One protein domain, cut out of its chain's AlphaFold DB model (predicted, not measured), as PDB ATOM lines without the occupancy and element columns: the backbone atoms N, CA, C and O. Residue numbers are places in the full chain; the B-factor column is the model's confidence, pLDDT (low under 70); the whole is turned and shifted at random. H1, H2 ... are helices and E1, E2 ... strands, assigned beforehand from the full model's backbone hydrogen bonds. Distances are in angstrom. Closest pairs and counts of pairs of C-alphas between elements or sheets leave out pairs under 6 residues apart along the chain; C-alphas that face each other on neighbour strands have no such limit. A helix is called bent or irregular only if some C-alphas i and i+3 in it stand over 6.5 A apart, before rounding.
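Overview. This is residues 47 to 129 of the 187 residues of an uncharacterized protein of Rhizophagus irregularis (UniProt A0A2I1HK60). A small sheet of three antiparallel strands has a short helix, H2, over one face, and a long helix, H1, crosses H2 at a steep tilt, packing on it with residues 58 to 66 and grazing the sheet with residues 61 to 68. The first residues of H1 make one end of the longest axis and the turn between E1 and E2 the other. The printed part has 83 residues, with two named helices followed by three named strands, in the order H1, H2, E1, E2, E3; the strands form a meander, each the antiparallel neighbour of the one before. The class is mixed, helices and strands. The whole is compact, with a radius of gyration of the C-alphas of 12.7 A, and spans 38 by 26 by 20 A.

Along the chain. H1 is residues 47 to 68, 31.6 A from first to last C-alpha, and begins with C-alpha 47 at (-6.054, 14.695, 74.824). H2 is residues 79 to 88, 14.1 A long, with C-alpha 79 at (-14.896, 9.199, 100.907). E1 is residues 101 to 108, 23.1 A long. E2 is residues 111 to 118, 23.0 A long. E3 is residues 124 to 128, 13.5 A long, and ends with C-alpha 128 at (-11.441, 18.857, 105.935).

Arrangement. The sheet runs E1, E2, E3, with E1 and E3 as its edge strands. E1 and E2 form a hairpin, antiparallel at 164 degrees; N 104 and O 115 are 2.9 A apart, within hydrogen-bond range. E2 and E3 form a second hairpin, at 163 degrees, with N 116 and O 125 at 2.8 A, within hydrogen-bond range. H2 is on the sheet at a height over the sheet of 10.0 A, over E2, and runs along the strands, at 19 degrees to E2 on the local plane. Its closest C-alphas to E3 are those of Ile 86 and Phe 127, 7.3 A apart. H2 and E1 are near each other. H1 touches H2 with residues 58 to 66 alone; the closest C-alphas, of Ile 62 and Leu 83, are 6.2 A apart. The two helices run opposite ways at a steep tilt of 49 degrees. H1 is on the sheet but only grazes it, with residues 61 to 68; the closest C-alphas of H1 and E1 are those of Leu 65 and Ile 105, 6.5 A apart. In H1 and H2 every O i to N i+4 pair is within hydrogen-bond range.

Size, cuts and confidence. The two C-alphas farthest apart, of Lys 47 and Gly 109, are 40.9 A from each other. The printed part has no cut. The link from H2 to E1, residues 89 to 100, is long; that from H1 to H2 is short, and those from E1 to E2 and from E2 to E3 are tight. The mean pLDDT of the printed part is 91.3, and residue 75 alone is under 70.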
ATOM      1  N   LYS A  47      -5.391  14.075  73.667       75.75
ATOM      2  CA  LYS A  47      -6.054  14.695  74.824       75.75
ATOM      3  C   LYS A  47      -6.940  13.722  75.615       75.75
ATOM      4  O   LYS A  47      -6.859  13.718  76.841       75.75
ATOM      5  N   GLN A  48      -7.741  12.879  74.955       80.75
ATOM      6  CA  GLN A  48      -8.557  11.861  75.640       80.75
ATOM      7  C   GLN A  48      -7.682  10.879  76.426       80.75
ATOM      8  O   GLN A  48      -7.959  10.622  77.597       80.75
ATOM      9  N   LYS A  49      -6.593  10.395  75.816       84.50
ATOM     10  CA  LYS A  49      -5.667   9.453  76.467       84.50
ATOM     11  C   LYS A  49      -5.037  10.046  77.730       84.50
ATOM     12  O   LYS A  49      -4.917   9.360  78.741       84.50
ATOM     13  N   VAL A  50      -4.678  11.332  77.699       85.69
ATOM     14  CA  VAL A  50      -4.123  12.044  78.864       85.69
ATOM     15  C   VAL A  50      -5.154  12.180  79.987       85.69
ATOM     16  O   VAL A  50      -4.821  11.950  81.148       85.69
ATOM     17  N   ILE A  51      -6.407  12.520  79.662       87.56
ATOM     18  CA  ILE A  51      -7.487  12.630  80.657       87.56
ATOM     19  C   ILE A  51      -7.748  11.274  81.320       87.56
ATOM     20  O   ILE A  51      -7.887  11.198  82.539       87.56
ATOM     21  N   GLU A  52      -7.796  10.203  80.532       90.94
ATOM     22  CA  GLU A  52      -8.037   8.851  81.031       90.94
ATOM     23  C   GLU A  52      -6.894   8.354  81.927       90.94
ATOM     24  O   GLU A  52      -7.139   7.873  83.034       90.94
ATOM     25  N   ALA A  53      -5.639   8.572  81.518       91.81
ATOM     26  CA  ALA A  53      -4.470   8.263  82.341       91.81
ATOM     27  C   ALA A  53      -4.476   9.046  83.665       91.81
ATOM     28  O   ALA A  53      -4.240   8.480  84.733       91.81
ATOM     29  N   GLN A  54      -4.807  10.340  83.620       93.31
ATOM     30  CA  GLN A  54      -4.907  11.187  84.807       93.31
ATOM     31  C   GLN A  54      -6.017  10.708  85.757       93.31
ATOM     32  O   GLN A  54      -5.800  10.671  86.968       93.31
ATOM     33  N   LYS A  55      -7.181  10.298  85.230       93.94
ATOM     34  CA  LYS A  55      -8.270   9.702  86.023       93.94
ATOM     35  C   LYS A  55      -7.838   8.401  86.697       93.94
ATOM     36  O   LYS A  55      -8.103   8.223  87.882       93.94
ATOM     37  N   LYS A  56      -7.136   7.522  85.977       95.69
ATOM     38  CA  LYS A  56      -6.618   6.266  86.536       95.69
ATOM     39  C   LYS A  56      -5.667   6.522  87.709       95.69
ATOM     40  O   LYS A  56      -5.862   5.954  88.779       95.69
ATOM     41  N   LEU A  57      -4.724   7.451  87.542       95.94
ATOM     42  CA  LEU A  57      -3.794   7.853  88.604       95.94
ATOM     43  C   LEU A  57      -4.509   8.464  89.818       95.94
ATOM     44  O   LEU A  57      -4.094   8.244  90.954       95.94
ATOM     45  N   ILE A  58      -5.576   9.238  89.597       95.81
ATOM     46  CA  ILE A  58      -6.400   9.765  90.693       95.81
ATOM     47  C   ILE A  58      -7.063   8.615  91.451       95.81
ATOM     48  O   ILE A  58      -6.947   8.572  92.670       95.81
ATOM     49  N   ASN A  59      -7.692   7.663  90.759       96.00
ATOM     50  CA  ASN A  59      -8.363   6.529  91.399       96.00
ATOM     51  C   ASN A  59      -7.390   5.656  92.205       96.00
ATOM     52  O   ASN A  59      -7.689   5.275  93.335       96.00
ATOM     53  N   GLU A  60      -6.202   5.384  91.660       96.38
ATOM     54  CA  GLU A  60      -5.132   4.684  92.379       96.38
ATOM     55  C   GLU A  60      -4.706   5.457  93.633       96.38
ATOM     56  O   GLU A  60      -4.555   4.873  94.706       96.38
ATOM     57  N   LYS A  61      -4.584   6.787  93.529       95.81
ATOM     58  CA  LYS A  61      -4.236   7.627  94.676       95.81
ATOM     59  C   LYS A  61      -5.341   7.666  95.731       95.81
ATOM     60  O   LYS A  61      -5.020   7.631  96.913       95.81
ATOM     61  N   ILE A  62      -6.614   7.710  95.333       95.38
ATOM     62  CA  ILE A  62      -7.762   7.621  96.249       95.38
ATOM     63  C   ILE A  62      -7.700   6.310  97.026       95.38
ATOM     64  O   ILE A  62      -7.773   6.334  98.251       95.38
ATOM     65  N   LYS A  63      -7.500   5.183  96.330       95.12
ATOM     66  CA  LYS A  63      -7.372   3.871  96.971       95.12
ATOM     67  C   LYS A  63      -6.232   3.861  97.989       95.12
ATOM     68  O   LYS A  63      -6.460   3.524  99.142       95.12
ATOM     69  N   GLN A  64      -5.052   4.343  97.596       95.25
ATOM     70  CA  GLN A  64      -3.905   4.443  98.499       95.25
ATOM     71  C   GLN A  64      -4.226   5.264  99.760       95.25
ATOM     72  O   GLN A  64      -3.929   4.828 100.864       95.25
ATOM     73  N   LEU A  65      -4.837   6.444  99.613       94.12
ATOM     74  CA  LEU A  65      -5.166   7.309 100.752       94.12
ATOM     75  C   LEU A  65      -6.230   6.687 101.671       94.12
ATOM     76  O   LEU A  65      -6.200   6.907 102.879       94.12
ATOM     77  N   LYS A  66      -7.172   5.921 101.111       92.75
ATOM     78  CA  LYS A  66      -8.160   5.178 101.901       92.75
ATOM     79  C   LYS A  66      -7.500   4.067 102.708       92.75
ATOM     80  O   LYS A  66      -7.823   3.933 103.883       92.75
ATOM     81  N   ASP A  67      -6.577   3.331 102.099       92.56
ATOM     82  CA  ASP A  67      -5.863   2.232 102.751       92.56
ATOM     83  C   ASP A  67      -4.906   2.755 103.843       92.56
ATOM     84  O   ASP A  67      -4.841   2.177 104.925       92.56
ATOM     85  N   GLU A  68      -4.227   3.891 103.613       91.56
ATOM     86  CA  GLU A  68      -3.315   4.530 104.586       91.56
ATOM     87  C   GLU A  68      -4.000   4.863 105.926       91.56
ATOM     88  O   GLU A  68      -3.391   4.714 106.983       91.56
ATOM     89  N   GLU A  69      -5.265   5.285 105.896       89.25
ATOM     90  CA  GLU A  69      -6.018   5.737 107.078       89.25
ATOM     91  C   GLU A  69      -7.244   4.860 107.393       89.25
ATOM     92  O   GLU A  69      -8.114   5.263 108.172       89.25
ATOM     93  N   ASN A  70      -7.343   3.670 106.783       87.44
ATOM     94  CA  ASN A  70      -8.487   2.751 106.888       87.44
ATOM     95  C   ASN A  70      -9.843   3.472 106.764       87.44
ATOM     96  O   ASN A  70     -10.727   3.377 107.621       87.44
ATOM     97  N   LEU A  71      -9.993   4.275 105.711       87.62
ATOM     98  CA  LEU A  71     -11.152   5.143 105.549       87.62
ATOM     99  C   LEU A  71     -12.367   4.382 105.020       87.62
ATOM    100  O   LEU A  71     -12.408   3.960 103.864       87.62
ATOM    101  N   GLY A  72     -13.399   4.315 105.858       86.00
ATOM    102  CA  GLY A  72     -14.775   4.086 105.429       86.00
ATOM    103  C   GLY A  72     -15.435   5.357 104.885       86.00
ATOM    104  O   GLY A  72     -14.790   6.396 104.746       86.00
ATOM    105  N   ASN A  73     -16.734   5.289 104.606       82.44
ATOM    106  CA  ASN A  73     -17.559   6.441 104.249       82.44
ATOM    107  C   ASN A  73     -17.791   7.346 105.462       82.44
ATOM    108  O   ASN A  73     -17.976   6.858 106.580       82.44
ATOM    109  N   SER A  74     -17.780   8.658 105.224       76.38
ATOM    110  CA  SER A  74     -18.056   9.679 106.236       76.38
ATOM    111  C   SER A  74     -19.544  10.051 106.277       76.38
ATOM    112  O   SER A  74     -20.304   9.655 105.399       76.38
ATOM    113  N   ILE A  75     -19.946  10.839 107.279       67.94
ATOM    114  CA  ILE A  75     -21.347  11.235 107.517       67.94
ATOM    115  C   ILE A  75     -21.984  11.979 106.338       67.94
ATOM    116  O   ILE A  75     -23.156  11.773 106.052       67.94
ATOM    117  N   ILE A  76     -21.238  12.859 105.669       70.25
ATOM    118  CA  ILE A  76     -21.821  13.807 104.703       70.25
ATOM    119  C   ILE A  76     -21.644  13.346 103.262       70.25
ATOM    120  O   ILE A  76     -22.465  13.637 102.398       70.25
ATOM    121  N   CYS A  77     -20.555  12.642 102.976       74.94
ATOM    122  CA  CYS A  77     -20.256  12.216 101.621       74.94
ATOM    123  C   CYS A  77     -19.426  10.939 101.604       74.94
ATOM    124  O   CYS A  77     -18.692  10.618 102.551       74.94
ATOM    125  N   SER A  78     -19.533  10.225 100.479       85.94
ATOM    126  CA  SER A  78     -18.643   9.106 100.203       85.94
ATOM    127  C   SER A  78     -17.198   9.604 100.209       85.94
ATOM    128  O   SER A  78     -16.882  10.673  99.670       85.94
ATOM    129  N   THR A  79     -16.312   8.826 100.822       88.94
ATOM    130  CA  THR A  79     -14.896   9.199 100.907       88.94
ATOM    131  C   THR A  79     -14.272   9.276  99.516       88.94
ATOM    132  O   THR A  79     -13.436  10.140  99.264       88.94
ATOM    133  N   ASP A  80     -14.725   8.446  98.576       91.25
ATOM    134  CA  ASP A  80     -14.297   8.500  97.179       91.25
ATOM    135  C   ASP A  80     -14.677   9.830  96.511       91.25
ATOM    136  O   ASP A  80     -13.828  10.455  95.875       91.25
ATOM    137  N   SER A  81     -15.912  10.310  96.695       91.69
ATOM    138  CA  SER A  81     -16.348  11.610  96.164       91.69
ATOM    139  C   SER A  81     -15.557  12.762  96.783       91.69
ATOM    140  O   SER A  81     -15.063  13.621  96.052       91.69
ATOM    141  N   PHE A  82     -15.388  12.756  98.108       92.06
ATOM    142  CA  PHE A  82     -14.614  13.767  98.832       92.06
ATOM    143  C   PHE A  82     -13.172  13.855  98.322       92.06
ATOM    144  O   PHE A  82     -12.701  14.926  97.935       92.06
ATOM    145  N   LEU A  83     -12.480  12.713  98.262       93.69
ATOM    146  CA  LEU A  83     -11.098  12.658  97.799       93.69
ATOM    147  C   LEU A  83     -10.989  13.007  96.312       93.69
ATOM    148  O   LEU A  83     -10.075  13.732  95.932       93.69
ATOM    149  N   SER A  84     -11.924  12.562  95.470       93.75
ATOM    150  CA  SER A  84     -11.933  12.897  94.041       93.75
ATOM    151  C   SER A  84     -11.994  14.409  93.803       93.75
ATOM    152  O   SER A  84     -11.176  14.950  93.053       93.75
ATOM    153  N   LEU A  85     -12.893  15.114  94.495       93.44
ATOM    154  CA  LEU A  85     -13.013  16.573  94.405       93.44
ATOM    155  C   LEU A  85     -11.724  17.274  94.853       93.44
ATOM    156  O   LEU A  85     -11.171  18.106  94.136       93.44
ATOM    157  N   ILE A  86     -11.177  16.873  96.000       93.94
ATOM    158  CA  ILE A  86      -9.960  17.480  96.553       93.94
ATOM    159  C   ILE A  86      -8.748  17.252  95.642       93.94
ATOM    160  O   ILE A  86      -7.969  18.169  95.367       93.94
ATOM    161  N   LEU A  87      -8.573  16.032  95.134       94.19
ATOM    162  CA  LEU A  87      -7.430  15.681  94.293       94.19
ATOM    163  C   LEU A  87      -7.500  16.321  92.898       94.19
ATOM    164  O   LEU A  87      -6.452  16.540  92.277       94.19
ATOM    165  N   THR A  88      -8.697  16.667  92.418       93.50
ATOM    166  CA  THR A  88      -8.902  17.353  91.131       93.50
ATOM    167  C   THR A  88      -8.801  18.875  91.226       93.50
ATOM    168  O   THR A  88      -8.539  19.509  90.207       93.50
ATOM    169  N   GLN A  89      -8.866  19.459  92.428       92.75
ATOM    170  CA  GLN A  89      -8.790  20.909  92.648       92.75
ATOM    171  C   GLN A  89      -7.518  21.550  92.064       92.75
ATOM    172  O   GLN A  89      -6.403  21.086  92.309       92.75
ATOM    173  N   GLN A  90      -7.652  22.643  91.320       92.56
ATOM    174  CA  GLN A  90      -6.527  23.344  90.688       92.56
ATOM    175  C   GLN A  90      -5.646  24.099  91.711       92.56
ATOM    176  O   GLN A  90      -6.188  24.744  92.604       92.56
ATOM    177  N   CYS A  91      -4.297  24.048  91.599       93.62
ATOM    178  CA  CYS A  91      -3.412  25.006  92.325       93.62
ATOM    179  C   CYS A  91      -3.615  26.411  91.740       93.62
ATOM    180  O   CYS A  91      -3.833  26.528  90.536       93.62
ATOM    181  N   SER A  92      -3.398  27.458  92.536       92.50
ATOM    182  CA  SER A  92      -3.281  28.852  92.070       92.50
ATOM    183  C   SER A  92      -2.401  29.031  90.816       92.50
ATOM    184  O   SER A  92      -2.746  29.791  89.921       92.50
ATOM    185  N   CYS A  93      -1.307  28.267  90.671       93.38
ATOM    186  CA  CYS A  93      -0.449  28.272  89.469       93.38
ATOM    187  C   CYS A  93      -1.016  27.525  88.244       93.38
ATOM    188  O   CYS A  93      -0.291  27.236  87.292       93.38
ATOM    189  N   GLY A  94      -2.271  27.092  88.302       92.38
ATOM    190  CA  GLY A  94      -2.937  26.343  87.245       92.38
ATOM    191  C   GLY A  94      -2.631  24.839  87.207       92.38
ATOM    192  O   GLY A  94      -3.116  24.144  86.315       92.38
ATOM    193  N   ASN A  95      -1.847  24.295  88.147       91.69
ATOM    194  CA  ASN A  95      -1.493  22.872  88.147       91.69
ATOM    195  C   ASN A  95      -2.675  21.956  88.516       91.69
ATOM    196  O   ASN A  95      -3.120  21.952  89.664       91.69
ATOM    197  N   ASN A  96      -3.060  21.088  87.576       90.44
ATOM    198  CA  ASN A  96      -4.132  20.095  87.735       90.44
ATOM    199  C   ASN A  96      -3.642  18.640  87.817       90.44
ATOM    200  O   ASN A  96      -4.428  17.739  88.100       90.44
ATOM    201  N   TYR A  97      -2.349  18.382  87.605       92.38
ATOM    202  CA  TYR A  97      -1.822  17.017  87.543       92.38
ATOM    203  C   TYR A  97      -1.523  16.448  88.932       92.38
ATOM    204  O   TYR A  97      -0.744  17.022  89.699       92.38
ATOM    205  N   ILE A  98      -2.073  15.268  89.225       93.62
ATOM    206  CA  ILE A  98      -1.912  14.578  90.518       93.62
ATOM    207  C   ILE A  98      -0.453  14.233  90.832       93.62
ATOM    208  O   ILE A  98      -0.016  14.383  91.968       93.62
ATOM    209  N   LEU A  99       0.349  13.868  89.826       93.62
ATOM    210  CA  LEU A  99       1.778  13.565  90.005       93.62
ATOM    211  C   LEU A  99       2.575  14.770  90.524       93.62
ATOM    212  O   LEU A  99       3.610  14.619  91.180       93.62
ATOM    213  N   GLN A 100       2.066  15.973  90.261       94.50
ATOM    214  CA  GLN A 100       2.629  17.242  90.702       94.50
ATOM    215  C   GLN A 100       2.045  17.705  92.045       94.50
ATOM    216  O   GLN A 100       2.304  18.828  92.474       94.50
ATOM    217  N   LYS A 101       1.286  16.853  92.737       95.00
ATOM    218  CA  LYS A 101       0.712  17.098  94.061       95.00
ATOM    219  C   LYS A 101       1.241  16.053  95.045       95.00
ATOM    220  O   LYS A 101       1.209  14.854  94.786       95.00
ATOM    221  N   LYS A 102       1.769  16.497  96.184       95.50
ATOM    222  CA  LYS A 102       2.096  15.633  97.325       95.50
ATOM    223  C   LYS A 102       0.928  15.703  98.296       95.50
ATOM    224  O   LYS A 102       0.674  16.763  98.855       95.50
ATOM    225  N   CYS A 103       0.235  14.588  98.475       95.19
ATOM    226  CA  CYS A 103      -0.939  14.509  99.336       95.19
ATOM    227  C   CYS A 103      -0.568  13.781 100.625       95.19
ATOM    228  O   CYS A 103       0.146  12.779 100.574       95.19
ATOM    229  N   LYS A 104      -1.036  14.301 101.755       95.00
ATOM    230  CA  LYS A 104      -1.043  13.625 103.050       95.00
ATOM    231  C   LYS A 104      -2.474  13.593 103.549       95.00
ATOM    232  O   LYS A 104      -3.193  14.579 103.396       95.00
ATOM    233  N   ILE A 105      -2.855  12.482 104.148       94.50
ATOM    234  CA  ILE A 105      -4.158  12.305 104.763       94.50
ATOM    235  C   ILE A 105      -3.964  11.984 106.238       94.50
ATOM    236  O   ILE A 105      -2.923  11.465 106.632       94.50
ATOM    237  N   SER A 106      -4.928  12.386 107.048       92.44
ATOM    238  CA  SER A 106      -4.977  12.080 108.471       92.44
ATOM    239  C   SER A 106      -6.428  12.040 108.899       92.44
ATOM    240  O   SER A 106      -7.237  12.837 108.406       92.44
ATOM    241  N   SER A 107      -6.759  11.166 109.836       89.50
ATOM    242  CA  SER A 107      -8.124  11.047 110.311       89.50
ATOM    243  C   SER A 107      -8.226  10.829 111.817       89.50
ATOM    244  O   SER A 107      -7.319  10.312 112.462       89.50
ATOM    245  N   GLY A 108      -9.344  11.262 112.395       87.75
ATOM    246  CA  GLY A 108      -9.579  11.196 113.834       87.75
ATOM    247  C   GLY A 108     -11.067  11.188 114.140       87.75
ATOM    248  O   GLY A 108     -11.772  12.153 113.860       87.75
ATOM    249  N   GLY A 109     -11.560  10.085 114.704       87.38
ATOM    250  CA  GLY A 109     -12.997   9.888 114.862       87.38
ATOM    251  C   GLY A 109     -13.691   9.874 113.498       87.38
ATOM    252  O   GLY A 109     -13.333   9.084 112.625       87.38
ATOM    253  N   LEU A 110     -14.652  10.775 113.318       88.19
ATOM    254  CA  LEU A 110     -15.375  11.019 112.066       88.19
ATOM    255  C   LEU A 110     -14.700  12.063 111.155       88.19
ATOM    256  O   LEU A 110     -15.107  12.235 110.004       88.19
ATOM    257  N   SER A 111     -13.647  12.719 111.645       89.81
ATOM    258  CA  SER A 111     -12.914  13.753 110.921       89.81
ATOM    259  C   SER A 111     -11.916  13.151 109.933       89.81
ATOM    260  O   SER A 111     -11.198  12.191 110.248       89.81
ATOM    261  N   VAL A 112     -11.846  13.729 108.737       90.69
ATOM    262  CA  VAL A 112     -10.873  13.420 107.687       90.69
ATOM    263  C   VAL A 112     -10.282  14.729 107.189       90.69
ATOM    264  O   VAL A 112     -10.995  15.602 106.694       90.69
ATOM    265  N   LYS A 113      -8.958  14.836 107.273       92.62
ATOM    266  CA  LYS A 113      -8.192  15.985 106.800       92.62
ATOM    267  C   LYS A 113      -7.219  15.558 105.712       92.62
ATOM    268  O   LYS A 113      -6.490  14.579 105.863       92.62
ATOM    269  N   VAL A 114      -7.184  16.327 104.632       95.00
ATOM    270  CA  VAL A 114      -6.286  16.122 103.496       95.00
ATOM    271  C   VAL A 114      -5.473  17.386 103.281       95.00
ATOM    272  O   VAL A 114      -6.015  18.474 103.110       95.00
ATOM    273  N   VAL A 115      -4.154  17.234 103.253       96.31
ATOM    274  CA  VAL A 115      -3.217  18.317 102.968       96.31
ATOM    275  C   VAL A 115      -2.534  18.034 101.639       96.31
ATOM    276  O   VAL A 115      -1.861  17.015 101.470       96.31
ATOM    277  N   ILE A 116      -2.684  18.954 100.690       96.38
ATOM    278  CA  ILE A 116      -2.075  18.886  99.366       96.38
ATOM    279  C   ILE A 116      -1.003  19.956  99.258       96.38
ATOM    280  O   ILE A 116      -1.297  21.143  99.313       96.38
ATOM    281  N   LYS A 117       0.235  19.540  98.999       97.00
ATOM    282  CA  LYS A 117       1.324  20.437  98.621       97.00
ATOM    283  C   LYS A 117       1.626  20.300  97.137       97.00
ATOM    284  O   LYS A 117       2.003  19.224  96.668       97.00
ATOM    285  N   CYS A 118       1.513  21.383  96.385       96.62
ATOM    286  CA  CYS A 118       1.889  21.373  94.981       96.62
ATOM    287  C   CYS A 118       3.417  21.371  94.825       96.62
ATOM    288  O   CYS A 118       4.137  22.139  95.460       96.62
ATOM    289  N   LYS A 119       3.941  20.518  93.945       95.75
ATOM    290  CA  LYS A 119       5.382  20.414  93.678       95.75
ATOM    291  C   LYS A 119       5.912  21.586  92.847       95.75
ATOM    292  O   LYS A 119       7.082  21.924  93.029       95.75
ATOM    293  N   LYS A 120       5.060  22.206  92.011       94.56
ATOM    294  CA  LYS A 120       5.381  23.375  91.169       94.56
ATOM    295  C   LYS A 120       5.400  24.677  91.977       94.56
ATOM    296  O   LYS A 120       6.467  25.214  92.229       94.56
ATOM    297  N   CYS A 121       4.226  25.123  92.432       95.81
ATOM    298  CA  CYS A 121       4.017  26.398  93.138       95.81
ATOM    299  C   CYS A 121       4.412  26.364  94.626       95.81
ATOM    300  O   CYS A 121       4.426  27.400  95.271       95.81
ATOM    301  N   LYS A 122       4.683  25.180  95.201       95.69
ATOM    302  CA  LYS A 122       4.902  24.948  96.648       95.69
ATOM    303  C   LYS A 122       3.731  25.319  97.571       95.69
ATOM    304  O   LYS A 122       3.811  24.990  98.756       95.69
ATOM    305  N   GLU A 123       2.650  25.889  97.033       95.56
ATOM    306  CA  GLU A 123       1.388  26.144  97.733       95.56
ATOM    307  C   GLU A 123       0.890  24.885  98.453       95.56
ATOM    308  O   GLU A 123       0.988  23.766  97.930       95.56
ATOM    309  N   THR A 124       0.373  25.088  99.665       96.38
ATOM    310  CA  THR A 124      -0.227  24.042 100.490       96.38
ATOM    311  C   THR A 124      -1.696  24.362 100.716       96.38
ATOM    312  O   THR A 124      -2.022  25.389 101.297       96.38
ATOM    313  N   LEU A 125      -2.565  23.462 100.273       94.75
ATOM    314  CA  LEU A 125      -4.006  23.528 100.464       94.75
ATOM    315  C   LEU A 125      -4.407  22.491 101.515       94.75
ATOM    316  O   LEU A 125      -3.909  21.362 101.496       94.75
ATOM    317  N   SER A 126      -5.294  22.872 102.427       94.44
ATOM    318  CA  SER A 126      -5.826  21.986 103.460       94.44
ATOM    319  C   SER A 126      -7.332  21.886 103.303       94.44
ATOM    320  O   SER A 126      -8.016  22.899 103.225       94.44
ATOM    321  N   PHE A 127      -7.833  20.659 103.307       93.44
ATOM    322  CA  PHE A 127      -9.248  20.345 103.189       93.44
ATOM    323  C   PHE A 127      -9.656  19.451 104.352       93.44
ATOM    324  O   PHE A 127      -8.894  18.571 104.759       93.44
ATOM    325  N   GLN A 128     -10.855  19.664 104.873       91.69
ATOM    326  CA  GLN A 128     -11.441  18.857 105.935       91.69
ATOM    327  C   GLN A 128     -12.915  18.627 105.605       91.69
ATOM    328  O   GLN A 128     -13.538  19.457 104.945       91.69
ATOM    329  N   ASN A 129     -13.459  17.486 106.023       90.31
ATOM    330  CA  ASN A 129     -14.884  17.180 105.861       90.31
ATOM    331  C   ASN A 129     -15.784  17.889 106.891       90.31
ATOM    332  O   ASN A 129     -16.998  17.744 106.834       90.31
TER     333      ASN A 129